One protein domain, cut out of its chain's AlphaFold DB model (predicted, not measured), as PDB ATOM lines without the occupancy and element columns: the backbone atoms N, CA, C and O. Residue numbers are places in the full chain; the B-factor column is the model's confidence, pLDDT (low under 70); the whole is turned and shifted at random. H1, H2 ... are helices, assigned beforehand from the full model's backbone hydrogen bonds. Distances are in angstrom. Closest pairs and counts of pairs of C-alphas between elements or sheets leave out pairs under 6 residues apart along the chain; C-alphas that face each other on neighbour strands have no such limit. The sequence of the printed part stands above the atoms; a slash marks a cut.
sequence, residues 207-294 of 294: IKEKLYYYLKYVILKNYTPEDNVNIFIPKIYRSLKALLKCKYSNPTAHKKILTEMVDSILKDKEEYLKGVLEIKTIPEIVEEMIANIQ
ATOM      1  N   ILE A 207     127.845 -22.171 222.903       91.56
ATOM      2  CA  ILE A 207     129.235 -22.651 223.007       91.56
ATOM      3  C   ILE A 207     129.266 -23.965 223.791       91.56
ATOM      4  O   ILE A 207     129.801 -24.955 223.294       91.56
ATOM      5  N   LYS A 208     128.634 -24.011 224.970       91.94
ATOM      6  CA  LYS A 208     128.588 -25.214 225.807       91.94
ATOM      7  C   LYS A 208     127.936 -26.399 225.100       91.94
ATOM      8  O   LYS A 208     128.455 -27.505 225.190       91.94
ATOM      9  N   GLU A 209     126.853 -26.182 224.357       90.12
ATOM     10  CA  GLU A 209     126.225 -27.235 223.555       90.12
ATOM     11  C   GLU A 209     127.187 -27.788 222.489       90.12
ATOM     12  O   GLU A 209     127.320 -29.004 222.344       90.12
ATOM     13  N   LYS A 210     127.912 -26.922 221.766       91.25
ATOM     14  CA  LYS A 210     128.889 -27.366 220.755       91.25
ATOM     15  C   LYS A 210     130.074 -28.105 221.374       91.25
ATOM     16  O   LYS A 210     130.505 -29.111 220.814       91.25
ATOM     17  N   LEU A 211     130.562 -27.650 222.527       93.31
ATOM     18  CA  LEU A 211     131.606 -28.341 223.285       93.31
ATOM     19  C   LEU A 211     131.119 -29.706 223.781       93.31
ATOM     20  O   LEU A 211     131.817 -30.696 223.599       93.31
ATOM     21  N   TYR A 212     129.904 -29.790 224.324       92.88
ATOM     22  CA  TYR A 212     129.295 -31.055 224.733       92.88
ATOM     23  C   TYR A 212     129.246 -32.063 223.577       92.88
ATOM     24  O   TYR A 212     129.703 -33.196 223.726       92.88
ATOM     25  N   TYR A 213     128.763 -31.645 222.401       89.88
ATOM     26  CA  TYR A 213     128.745 -32.514 221.227       89.88
ATOM     27  C   TYR A 213     130.142 -32.912 220.761       89.88
ATOM     28  O   TYR A 213     130.336 -34.053 220.356       89.88
ATOM     29  N   TYR A 214     131.126 -32.021 220.848       92.06
ATOM     30  CA  TYR A 214     132.507 -32.380 220.551       92.06
ATOM     31  C   TYR A 214     133.023 -33.474 221.500       92.06
ATOM     32  O   TYR A 214     133.539 -34.492 221.046       92.06
ATOM     33  N   LEU A 215     132.829 -33.318 222.812       93.25
ATOM     34  CA  LEU A 215     133.261 -34.310 223.802       93.25
ATOM     35  C   LEU A 215     132.576 -35.667 223.569       93.25
ATOM     36  O   LEU A 215     133.233 -36.705 223.537       93.25
ATOM     37  N   LYS A 216     131.262 -35.655 223.330       89.81
ATOM     38  CA  LYS A 216     130.471 -36.870 223.108       89.81
ATOM     39  C   LYS A 216     130.804 -37.567 221.787       89.81
ATOM     40  O   LYS A 216     131.003 -38.775 221.757       89.81
ATOM     41  N   TYR A 217     130.851 -36.831 220.684       86.88
ATOM     42  CA  TYR A 217     130.945 -37.442 219.358       86.88
ATOM     43  C   TYR A 217     132.378 -37.540 218.843       86.88
ATOM     44  O   TYR A 217     132.684 -38.469 218.109       86.88
ATOM     45  N   VAL A 218     133.276 -36.635 219.226       87.38
ATOM     46  CA  VAL A 218     134.665 -36.655 218.739       87.38
ATOM     47  C   VAL A 218     135.573 -37.405 219.699       87.38
ATOM     48  O   VAL A 218     136.296 -38.303 219.269       87.38
ATOM     49  N   ILE A 219     135.515 -37.083 220.996       90.56
ATOM     50  CA  ILE A 219     136.407 -37.712 221.980       90.56
ATOM     51  C   ILE A 219     135.943 -39.129 222.318       90.56
ATOM     52  O   ILE A 219     136.715 -40.069 222.148       90.56
ATOM     53  N   LEU A 220     134.678 -39.301 222.719       90.00
ATOM     54  CA  LEU A 220     134.137 -40.634 223.027       90.00
ATOM     55  C   LEU A 220     133.807 -41.467 221.782       90.00
ATOM     56  O   LEU A 220     133.541 -42.657 221.906       90.00
ATOM     57  N   LYS A 221     133.815 -40.862 220.585       86.94
ATOM     58  CA  LYS A 221     133.423 -41.516 219.322       86.94
ATOM     59  C   LYS A 221     132.013 -42.124 219.356       86.94
ATOM     60  O   LYS A 221     131.744 -43.097 218.658       86.94
ATOM     61  N   ASN A 222     131.092 -41.531 220.119       82.56
ATOM     62  CA  ASN A 222     129.705 -42.001 220.229       82.56
ATOM     63  C   ASN A 222     128.829 -41.565 219.040       82.56
ATOM     64  O   ASN A 222     127.709 -41.102 219.241       82.56
ATOM     65  N   TYR A 223     129.331 -41.657 217.807       77.94
ATOM     66  CA  TYR A 223     128.553 -41.373 216.600       77.94
ATOM     67  C   TYR A 223     127.902 -42.640 216.038       77.94
ATOM     68  O   TYR A 223     128.453 -43.739 216.096       77.94
ATOM     69  N   THR A 224     126.731 -42.461 215.451       68.50
ATOM     70  CA  THR A 224     126.062 -43.428 214.584       68.50
ATOM     71  C   THR A 224     126.513 -43.225 213.130       68.50
ATOM     72  O   THR A 224     126.984 -42.137 212.780       68.50
ATOM     73  N   PRO A 225     126.424 -44.241 212.249       56.25
ATOM     74  CA  PRO A 225     126.745 -44.080 210.827       56.25
ATOM     75  C   PRO A 225     125.988 -42.923 210.150       56.25
ATOM     76  O   PRO A 225     126.511 -42.309 209.217       56.25
ATOM     77  N   GLU A 226     124.792 -42.585 210.638       58.66
ATOM     78  CA  GLU A 226     123.960 -41.487 210.141       58.66
ATOM     79  C   GLU A 226     124.524 -40.087 210.455       58.66
ATOM     80  O   GLU A 226     124.220 -39.131 209.738       58.66
ATOM     81  N   ASP A 227     125.392 -39.949 211.464       62.03
ATOM     82  CA  ASP A 227     125.891 -38.648 211.939       62.03
ATOM     83  C   ASP A 227     126.910 -37.986 210.986       62.03
ATOM     84  O   ASP A 227     127.258 -36.819 211.167       62.03
ATOM     85  N   ASN A 228     127.378 -38.700 209.951       66.69
ATOM     86  CA  ASN A 228     128.299 -38.220 208.909       66.69
ATOM     87  C   ASN A 228     129.417 -37.307 209.460       66.69
ATOM     88  O   ASN A 228     129.467 -36.095 209.218       66.69
ATOM     89  N   VAL A 229     130.330 -37.923 210.215       71.25
ATOM     90  CA  VAL A 229     131.398 -37.276 211.001       71.25
ATOM     91  C   VAL A 229     132.222 -36.263 210.193       71.25
ATOM     92  O   VAL A 229     132.551 -35.188 210.698       71.25
ATOM     93  N   ASN A 230     132.476 -36.556 208.913       72.69
ATOM     94  CA  ASN A 230     133.225 -35.692 207.992       72.69
ATOM     95  C   ASN A 230     132.551 -34.334 207.739       72.69
ATOM     96  O   ASN A 230     133.213 -33.380 207.345       72.69
ATOM     97  N   ILE A 231     131.239 -34.236 207.953       72.31
ATOM     98  CA  ILE A 231     130.463 -32.998 207.824       72.31
ATOM     99  C   ILE A 231     130.200 -32.386 209.201       72.31
ATOM    100  O   ILE A 231     130.232 -31.165 209.358       72.31
ATOM    101  N   PHE A 232     129.932 -33.224 210.200       78.81
ATOM    102  CA  PHE A 232     129.544 -32.781 211.533       78.81
ATOM    103  C   PHE A 232     130.673 -32.063 212.286       78.81
ATOM    104  O   PHE A 232     130.458 -30.965 212.806       78.81
ATOM    105  N   ILE A 233     131.888 -32.624 212.298       83.69
ATOM    106  CA  ILE A 233     133.020 -32.041 213.038       83.69
ATOM    107  C   ILE A 233     133.395 -30.646 212.503       83.69
ATOM    108  O   ILE A 233     133.448 -29.705 213.302       83.69
ATOM    109  N   PRO A 234     133.567 -30.432 211.180       86.62
ATOM    110  CA  PRO A 234     133.846 -29.094 210.657       86.62
ATOM    111  C   PRO A 234     132.768 -28.059 211.012       86.62
ATOM    112  O   PRO A 234     133.085 -26.901 211.294       86.62
ATOM    113  N   LYS A 235     131.488 -28.463 211.057       84.56
ATOM    114  CA  LYS A 235     130.388 -27.579 211.478       84.56
ATOM    115  C   LYS A 235     130.517 -27.147 212.942       84.56
ATOM    116  O   LYS A 235     130.218 -25.989 213.245       84.56
ATOM    117  N   ILE A 236     130.962 -28.035 213.838       89.12
ATOM    118  CA  ILE A 236     131.228 -27.692 215.243       89.12
ATOM    119  C   ILE A 236     132.301 -26.607 215.325       89.12
ATOM    120  O   ILE A 236     132.055 -25.567 215.936       89.12
ATOM    121  N   TYR A 237     133.452 -26.806 214.678       90.50
ATOM    122  CA  TYR A 237     134.557 -25.844 214.736       90.50
ATOM    123  C   TYR A 237     134.175 -24.486 214.158       90.50
ATOM    124  O   TYR A 237     134.419 -23.457 214.789       90.50
ATOM    125  N   ARG A 238     133.488 -24.468 213.011       88.31
ATOM    126  CA  ARG A 238     132.979 -23.223 212.422       88.31
ATOM    127  C   ARG A 238     132.027 -22.488 213.370       88.31
ATOM    128  O   ARG A 238     132.141 -21.274 213.523       88.31
ATOM    129  N   SER A 239     131.112 -23.217 214.013       89.94
ATOM    130  CA  SER A 239     130.172 -22.646 214.986       89.94
ATOM    131  C   SER A 239     130.911 -22.063 216.193       89.94
ATOM    132  O   SER A 239     130.663 -20.922 216.571       89.94
ATOM    133  N   LEU A 240     131.849 -22.821 216.774       91.69
ATOM    134  CA  LEU A 240     132.643 -22.388 217.926       91.69
ATOM    135  C   LEU A 240     133.486 -21.153 217.607       91.69
ATOM    136  O   LEU A 240     133.476 -20.206 218.390       91.69
ATOM    137  N   LYS A 241     134.149 -21.123 216.445       90.25
ATOM    138  CA  LYS A 241     134.920 -19.965 215.972       90.25
ATOM    139  C   LYS A 241     134.067 -18.698 215.960       90.25
ATOM    140  O   LYS A 241     134.474 -17.680 216.513       90.25
ATOM    141  N   ALA A 242     132.878 -18.769 215.361       89.19
ATOM    142  CA  ALA A 242     131.974 -17.628 215.265       89.19
ATOM    143  C   ALA A 242     131.434 -17.191 216.633       89.19
ATOM    144  O   ALA A 242     131.461 -16.008 216.955       89.19
ATOM    145  N   LEU A 243     131.001 -18.137 217.469       91.25
ATOM    146  CA  LEU A 243     130.461 -17.845 218.799       91.25
ATOM    147  C   LEU A 243     131.514 -17.235 219.737       91.25
ATOM    148  O   LEU A 243     131.222 -16.285 220.464       91.25
ATOM    149  N   LEU A 244     132.748 -17.745 219.700       90.75
ATOM    150  CA  LEU A 244     133.845 -17.223 220.511       90.75
ATOM    151  C   LEU A 244     134.260 -15.823 220.071       90.75
ATOM    152  O   LEU A 244     134.438 -14.973 220.934       90.75
ATOM    153  N   LYS A 245     134.359 -15.546 218.764       88.00
ATOM    154  CA  LYS A 245     134.633 -14.183 218.271       88.00
ATOM    155  C   LYS A 245     133.518 -13.202 218.627       88.00
ATOM    156  O   LYS A 245     133.785 -12.123 219.145       88.00
ATOM    157  N   CYS A 246     132.275 -13.632 218.431       86.38
ATOM    158  CA  CYS A 246     131.065 -12.878 218.729       86.38
ATOM    159  C   CYS A 246     130.991 -12.403 220.186       86.38
ATOM    160  O   CYS A 246     130.589 -11.269 220.442       86.38
ATOM    161  N   LYS A 247     131.386 -13.249 221.146       86.94
ATOM    162  CA  LYS A 247     131.336 -12.900 222.570       86.94
ATOM    163  C   LYS A 247     132.661 -12.393 223.141       86.94
ATOM    164  O   LYS A 247     132.655 -11.565 224.052       86.94
ATOM    165  N   TYR A 248     133.784 -12.897 222.644       85.94
ATOM    166  CA  TYR A 248     135.108 -12.677 223.211       85.94
ATOM    167  C   TYR A 248     136.068 -12.179 222.134       85.94
ATOM    168  O   TYR A 248     136.722 -12.953 221.434       85.94
ATOM    169  N   SER A 249     136.205 -10.859 222.049       78.12
ATOM    170  CA  SER A 249     137.039 -10.203 221.038       78.12
ATOM    171  C   SER A 249     138.540 -10.475 221.196       78.12
ATOM    172  O   SER A 249     139.284 -10.279 220.244       78.12
ATOM    173  N   ASN A 250     139.002 -10.917 222.375       83.06
ATOM    174  CA  ASN A 250     140.408 -11.239 222.634       83.06
ATOM    175  C   ASN A 250     140.684 -12.750 222.446       83.06
ATOM    176  O   ASN A 250     140.303 -13.536 223.317       83.06
ATOM    177  N   PRO A 251     141.423 -13.163 221.394       78.88
ATOM    178  CA  PRO A 251     141.735 -14.572 221.139       78.88
ATOM    179  C   PRO A 251     142.564 -15.231 222.245       78.88
ATOM    180  O   PRO A 251     142.446 -16.430 222.484       78.88
ATOM    181  N   THR A 252     143.378 -14.460 222.971       80.88
ATOM    182  CA  THR A 252     144.198 -15.003 224.070       80.88
ATOM    183  C   THR A 252     143.353 -15.435 225.270       80.88
ATOM    184  O   THR A 252     143.754 -16.324 226.019       80.88
ATOM    185  N   ALA A 253     142.144 -14.881 225.420       85.19
ATOM    186  CA  ALA A 253     141.202 -15.298 226.450       85.19
ATOM    187  C   ALA A 253     140.490 -16.616 226.099       85.19
ATOM    188  O   ALA A 253     140.000 -17.292 227.005       85.19
ATOM    189  N   HIS A 254     140.451 -17.013 224.816       90.00
ATOM    190  CA  HIS A 254     139.707 -18.197 224.363       90.00
ATOM    191  C   HIS A 254     140.199 -19.476 225.037       90.00
ATOM    192  O   HIS A 254     139.369 -20.268 225.464       90.00
ATOM    193  N   LYS A 255     141.519 -19.650 225.214       91.44
ATOM    194  CA  LYS A 255     142.077 -20.835 225.893       91.44
ATOM    195  C   LYS A 255     141.525 -20.969 227.313       91.44
ATOM    196  O   LYS A 255     141.014 -22.021 227.669       91.44
ATOM    197  N   LYS A 256     141.565 -19.887 228.098       92.38
ATOM    198  CA  LYS A 256     141.051 -19.878 229.477       92.38
ATOM    199  C   LYS A 256     139.548 -20.172 229.523       92.38
ATOM    200  O   LYS A 256     139.119 -21.016 230.300       92.38
ATOM    201  N   ILE A 257     138.771 -19.512 228.664       91.81
ATOM    202  CA  ILE A 257     137.312 -19.672 228.603       91.81
ATOM    203  C   ILE A 257     136.933 -21.106 228.228       91.81
ATOM    204  O   ILE A 257     136.066 -21.699 228.863       91.81
ATOM    205  N   LEU A 258     137.587 -21.673 227.213       94.50
ATOM    206  CA  LEU A 258     137.342 -23.047 226.790       94.50
ATOM    207  C   LEU A 258     137.683 -24.041 227.897       94.50
ATOM    208  O   LEU A 258     136.882 -24.934 228.147       94.50
ATOM    209  N   THR A 259     138.801 -23.855 228.605       95.12
ATOM    210  CA  THR A 259     139.151 -24.682 229.768       95.12
ATOM    211  C   THR A 259     138.048 -24.660 230.826       95.12
ATOM    212  O   THR A 259     137.577 -25.718 231.231       95.12
ATOM    213  N   GLU A 260     137.593 -23.472 231.236       95.06
ATOM    214  CA  GLU A 260     136.536 -23.320 232.249       95.06
ATOM    215  C   GLU A 260     135.199 -23.932 231.791       95.06
ATOM    216  O   GLU A 260     134.492 -24.566 232.575       95.06
ATOM    217  N   MET A 261     134.840 -23.771 230.513       95.06
ATOM    218  CA  MET A 261     133.605 -24.338 229.971       95.06
ATOM    219  C   MET A 261     133.669 -25.860 229.837       95.06
ATOM    220  O   MET A 261     132.686 -26.516 230.168       95.06
ATOM    221  N   VAL A 262     134.789 -26.425 229.375       96.12
ATOM    222  CA  VAL A 262     134.977 -27.881 229.273       96.12
ATOM    223  C   VAL A 262     134.907 -28.524 230.656       96.12
ATOM    224  O   VAL A 262     134.175 -29.496 230.822       96.12
ATOM    225  N   ASP A 263     135.589 -27.949 231.648       95.62
ATOM    226  CA  ASP A 263     135.546 -28.424 233.035       95.62
ATOM    227  C   ASP A 263     134.112 -28.415 233.596       95.62
ATOM    228  O   ASP A 263     133.608 -29.436 234.067       95.62
ATOM    229  N   SER A 264     133.397 -27.294 233.428       94.56
ATOM    230  CA  SER A 264     131.982 -27.181 233.808       94.56
ATOM    231  C   SER A 264     131.116 -28.237 233.123       94.56
ATOM    232  O   SER A 264     130.287 -28.845 233.787       94.56
ATOM    233  N   ILE A 265     131.287 -28.482 231.822       94.06
ATOM    234  CA  ILE A 265     130.470 -29.457 231.083       94.06
ATOM    235  C   ILE A 265     130.733 -30.882 231.567       94.06
ATOM    236  O   ILE A 265     129.782 -31.644 231.723       94.06
ATOM    237  N   LEU A 266     131.996 -31.246 231.802       94.31
ATOM    238  CA  LEU A 266     132.356 -32.574 232.299       94.31
ATOM    239  C   LEU A 266     131.735 -32.847 233.665       94.31
ATOM    240  O   LEU A 266     131.232 -33.943 233.891       94.31
ATOM    241  N   LYS A 267     131.698 -31.835 234.534       92.50
ATOM    242  CA  LYS A 267     131.018 -31.916 235.825       92.50
ATOM    243  C   LYS A 267     129.495 -31.971 235.679       92.50
ATOM    244  O   LYS A 267     128.846 -32.823 236.274       92.50
ATOM    245  N   ASP A 268     128.916 -31.083 234.872       89.75
ATOM    246  CA  ASP A 268     127.461 -30.955 234.712       89.75
ATOM    247  C   ASP A 268     126.840 -32.150 233.961       89.75
ATOM    248  O   ASP A 268     125.630 -32.376 234.041       89.75
ATOM    249  N   LYS A 269     127.643 -32.886 233.181       90.12
ATOM    250  CA  LYS A 269     127.218 -33.989 232.303       90.12
ATOM    251  C   LYS A 269     128.035 -35.263 232.524       90.12
ATOM    252  O   LYS A 269     128.163 -36.057 231.593       90.12
ATOM    253  N   GLU A 270     128.553 -35.463 233.735       90.56
ATOM    254  CA  GLU A 270     129.438 -36.582 234.093       90.56
ATOM    255  C   GLU A 270     128.878 -37.941 233.645       90.56
ATOM    256  O   GLU A 270     129.580 -38.721 233.003       90.56
ATOM    257  N   GLU A 271     127.586 -38.184 233.885       90.50
ATOM    258  CA  GLU A 271     126.891 -39.415 233.482       90.50
ATOM    259  C   GLU A 271     127.013 -39.707 231.974       90.50
ATOM    260  O   GLU A 271     127.214 -40.851 231.572       90.50
ATOM    261  N   TYR A 272     126.943 -38.669 231.134       87.88
ATOM    262  CA  TYR A 272     126.960 -38.785 229.672       87.88
ATOM    263  C   TYR A 272     128.369 -38.734 229.075       87.88
ATOM    264  O   TYR A 272     128.548 -39.082 227.906       87.88
ATOM    265  N   LEU A 273     129.347 -38.247 229.840       92.12
ATOM    266  CA  LEU A 273     130.715 -37.987 229.388       92.12
ATOM    267  C   LEU A 273     131.762 -38.833 230.127       92.12
ATOM    268  O   LEU A 273     132.962 -38.549 230.062       92.12
ATOM    269  N   LYS A 274     131.323 -39.894 230.810       92.38
ATOM    270  CA  LYS A 274     132.213 -40.847 231.470       92.38
ATOM    271  C   LYS A 274     133.225 -41.416 230.470       92.38
ATOM    272  O   LYS A 274     132.861 -41.837 229.375       92.38
ATOM    273  N   GLY A 275     134.498 -41.413 230.857       91.88
ATOM    274  CA  GLY A 275     135.608 -41.879 230.025       91.88
ATOM    275  C   GLY A 275     136.280 -40.798 229.174       91.88
ATOM    276  O   GLY A 275     137.352 -41.053 228.641       91.88
ATOM    277  N   VAL A 276     135.748 -39.567 229.083       94.44
ATOM    278  CA  VAL A 276     136.424 -38.491 228.321       94.44
ATOM    279  C   VAL A 276     137.844 -38.254 228.841       94.44
ATOM    280  O   VAL A 276     138.790 -38.241 228.055       94.44
ATOM    281  N   LEU A 277     137.993 -38.122 230.163       95.06
ATOM    282  CA  LEU A 277     139.280 -37.854 230.813       95.06
ATOM    283  C   LEU A 277     140.224 -39.064 230.850       95.06
ATOM    284  O   LEU A 277     141.403 -38.900 231.143       95.06
ATOM    285  N   GLU A 278     139.729 -40.261 230.530       94.62
ATOM    286  CA  GLU A 278     140.564 -41.453 230.332       94.62
ATOM    287  C   GLU A 278     141.220 -41.444 228.940       94.62
ATOM    288  O   GLU A 278     142.259 -42.070 228.742       94.62
ATOM    289  N   ILE A 279     140.626 -40.721 227.979       94.31
ATOM    290  CA  ILE A 279     141.103 -40.617 226.595       94.31
ATOM    291  C   ILE A 279     141.977 -39.373 226.403       94.31
ATOM    292  O   ILE A 279     143.030 -39.467 225.774       94.31
ATOM    293  N   LYS A 280     141.531 -38.206 226.890       94.75
ATOM    294  CA  LYS A 280     142.263 -36.934 226.779       94.75
ATOM    295  C   LYS A 280     142.067 -36.052 228.000       94.75
ATOM    296  O   LYS A 280     140.960 -35.900 228.514       94.75
ATOM    297  N   THR A 281     143.137 -35.383 228.400       96.25
ATOM    298  CA  THR A 281     143.109 -34.354 229.438       96.25
ATOM    299  C   THR A 281     142.447 -33.066 228.931       96.25
ATOM    300  O   THR A 281     142.401 -32.795 227.729       96.25
ATOM    301  N   ILE A 282     141.953 -32.224 229.848       95.56
ATOM    302  CA  ILE A 282     141.354 -30.924 229.487       95.56
ATOM    303  C   ILE A 282     142.326 -30.045 228.674       95.56
ATOM    304  O   ILE A 282     141.893 -29.503 227.657       95.56
ATOM    305  N   PRO A 283     143.620 -29.902 229.043       96.38
ATOM    306  CA  PRO A 283     144.569 -29.136 228.236       96.38
ATOM    307  C   PRO A 283     144.683 -29.633 226.791       96.38
ATOM    308  O   PRO A 283     144.618 -28.814 225.879       96.38
ATOM    309  N   GLU A 284     144.770 -30.949 226.575       96.25
ATOM    310  CA  GLU A 284     144.858 -31.542 225.231       96.25
ATOM    311  C   GLU A 284     143.593 -31.272 224.407       96.25
ATOM    312  O   GLU A 284     143.679 -30.884 223.243       96.25
ATOM    313  N   ILE A 285     142.413 -31.426 225.022       95.00
ATOM    314  CA  ILE A 285     141.121 -31.125 224.390       95.00
ATOM    315  C   ILE A 285     141.075 -29.662 223.932       95.00
ATOM    316  O   ILE A 285     140.706 -29.368 222.795       95.00
ATOM    317  N   VAL A 286     141.446 -28.734 224.817       94.62
ATOM    318  CA  VAL A 286     141.393 -27.296 224.531       94.62
ATOM    319  C   VAL A 286     142.417 -26.905 223.466       94.62
ATOM    320  O   VAL A 286     142.109 -26.083 222.605       94.62
ATOM    321  N   GLU A 287     143.616 -27.483 223.489       94.06
ATOM    322  CA  GLU A 287     144.647 -27.211 222.483       94.06
ATOM    323  C   GLU A 287     144.233 -27.688 221.092       94.06
ATOM    324  O   GLU A 287     144.380 -26.934 220.127       94.06
ATOM    325  N   GLU A 288     143.617 -28.867 220.989       93.06
ATOM    326  CA  GLU A 288     143.046 -29.340 219.728       93.06
ATOM    327  C   GLU A 288     141.935 -28.410 219.226       93.06
ATOM    328  O   GLU A 288     141.918 -28.048 218.047       93.06
ATOM    329  N   MET A 289     141.027 -27.974 220.105       91.81
ATOM    330  CA  MET A 289     139.972 -27.035 219.719       91.81
ATOM    331  C   MET A 289     140.552 -25.725 219.194       91.81
ATOM    332  O   MET A 289     140.163 -25.291 218.114       91.81
ATOM    333  N   ILE A 290     141.492 -25.118 219.926       91.38
ATOM    334  CA  ILE A 290     142.149 -23.866 219.531       91.38
ATOM    335  C   ILE A 290     142.810 -24.012 218.156       91.38
ATOM    336  O   ILE A 290     142.600 -23.156 217.298       91.38
ATOM    337  N   ALA A 291     143.533 -25.109 217.917       91.00
ATOM    338  CA  ALA A 291     144.197 -25.359 216.639       91.00
ATOM    339  C   ALA A 291     143.217 -25.443 215.453       91.00
ATOM    340  O   ALA A 291     143.569 -25.059 214.341       91.00
ATOM    341  N   ASN A 292     141.986 -25.912 215.680       89.12
ATOM    342  CA  ASN A 292     140.977 -26.082 214.631       89.12
ATOM    343  C   ASN A 292     140.052 -24.868 214.435       89.12
ATOM    344  O   ASN A 292     139.364 -24.784 213.415       89.12
ATOM    345  N   ILE A 293     139.989 -23.939 215.395       86.94
ATOM    346  CA  ILE A 293     139.140 -22.739 215.292       86.94
ATOM    347  C   ILE A 293     139.910 -21.465 214.931       86.94
ATOM    348  O   ILE A 293     139.267 -20.467 214.597       86.94
ATOM    349  N   GLN A 294     141.243 -21.459 215.006       72.69
ATOM    350  CA  GLN A 294     142.056 -20.300 214.611       72.69
ATOM    351  C   GLN A 294     141.970 -20.011 213.108       72.69
ATOM    352  O   GLN A 294     141.679 -20.929 212.313       72.69
TER     353      GLN A 294
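What this domain is: This is residues 207 to 294 of the 294 residues of an uncharacterized protein of viral metagenome (UniProt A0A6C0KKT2). H2 and H3 form an open V, joined through residues 248 to 250, with H1 between its two arms and H6 crossing one side of the V from H3 to H2. The short H4 and H5 follow the open end of H3, by the last residues of H1. The printed part has 88 residues, with six named helices, H1 to H6 in chain order, and no named strand: the class is all helix. It is compact, with a radius of gyration of the C-alphas of 12.5 A and spans of 36 by 27 by 19 A.

How they stand to each other: H2, residues 229 to 247, touches H1, residues 207 to 219, as a helical hairpin at a shallow tilt of 28 degrees, opposite ways; the closest C-alphas, of Lys 210 and Ile 236, are 6.0 A apart. With residues 237 to 241 alone, H2 touches H6, residues 282 to 293, about perpendicular at 90 degrees, closest at the C-alphas of Lys 241 and Ile 293, 5.1 A. H6 touches H3, residues 251 to 268, at a steep tilt of 51 degrees, closest at the C-alphas of Thr 259 and Val 286, 6.3 A. H1, the hub, also touches H3, H4, residues 270 to 273, and H5, residues 276 to 279. Every O i to N i+4 pair is within hydrogen-bond range in H1 and H6, against 14 of 15 in H2 and 12 of 14 in H3; H4 and H5 are too short for such a pair.

Where its parts are: H2 is 27.0 A long from first to last C-alpha, beginning at (131.398, -37.276, 211.001). H3 is 25.6 A, H1 16.7 A and H6 16.5 A long; C-alpha 293 ends H6 at (139.140, -22.739, 215.292).

The domain as a whole: The C-alphas farthest apart, of Pro 225 and Asn 250, are 37.5 A apart. The printed part has no cut and no long link. Mean pLDDT of the printed part is 88.0; residues 224 to 228 are under 70.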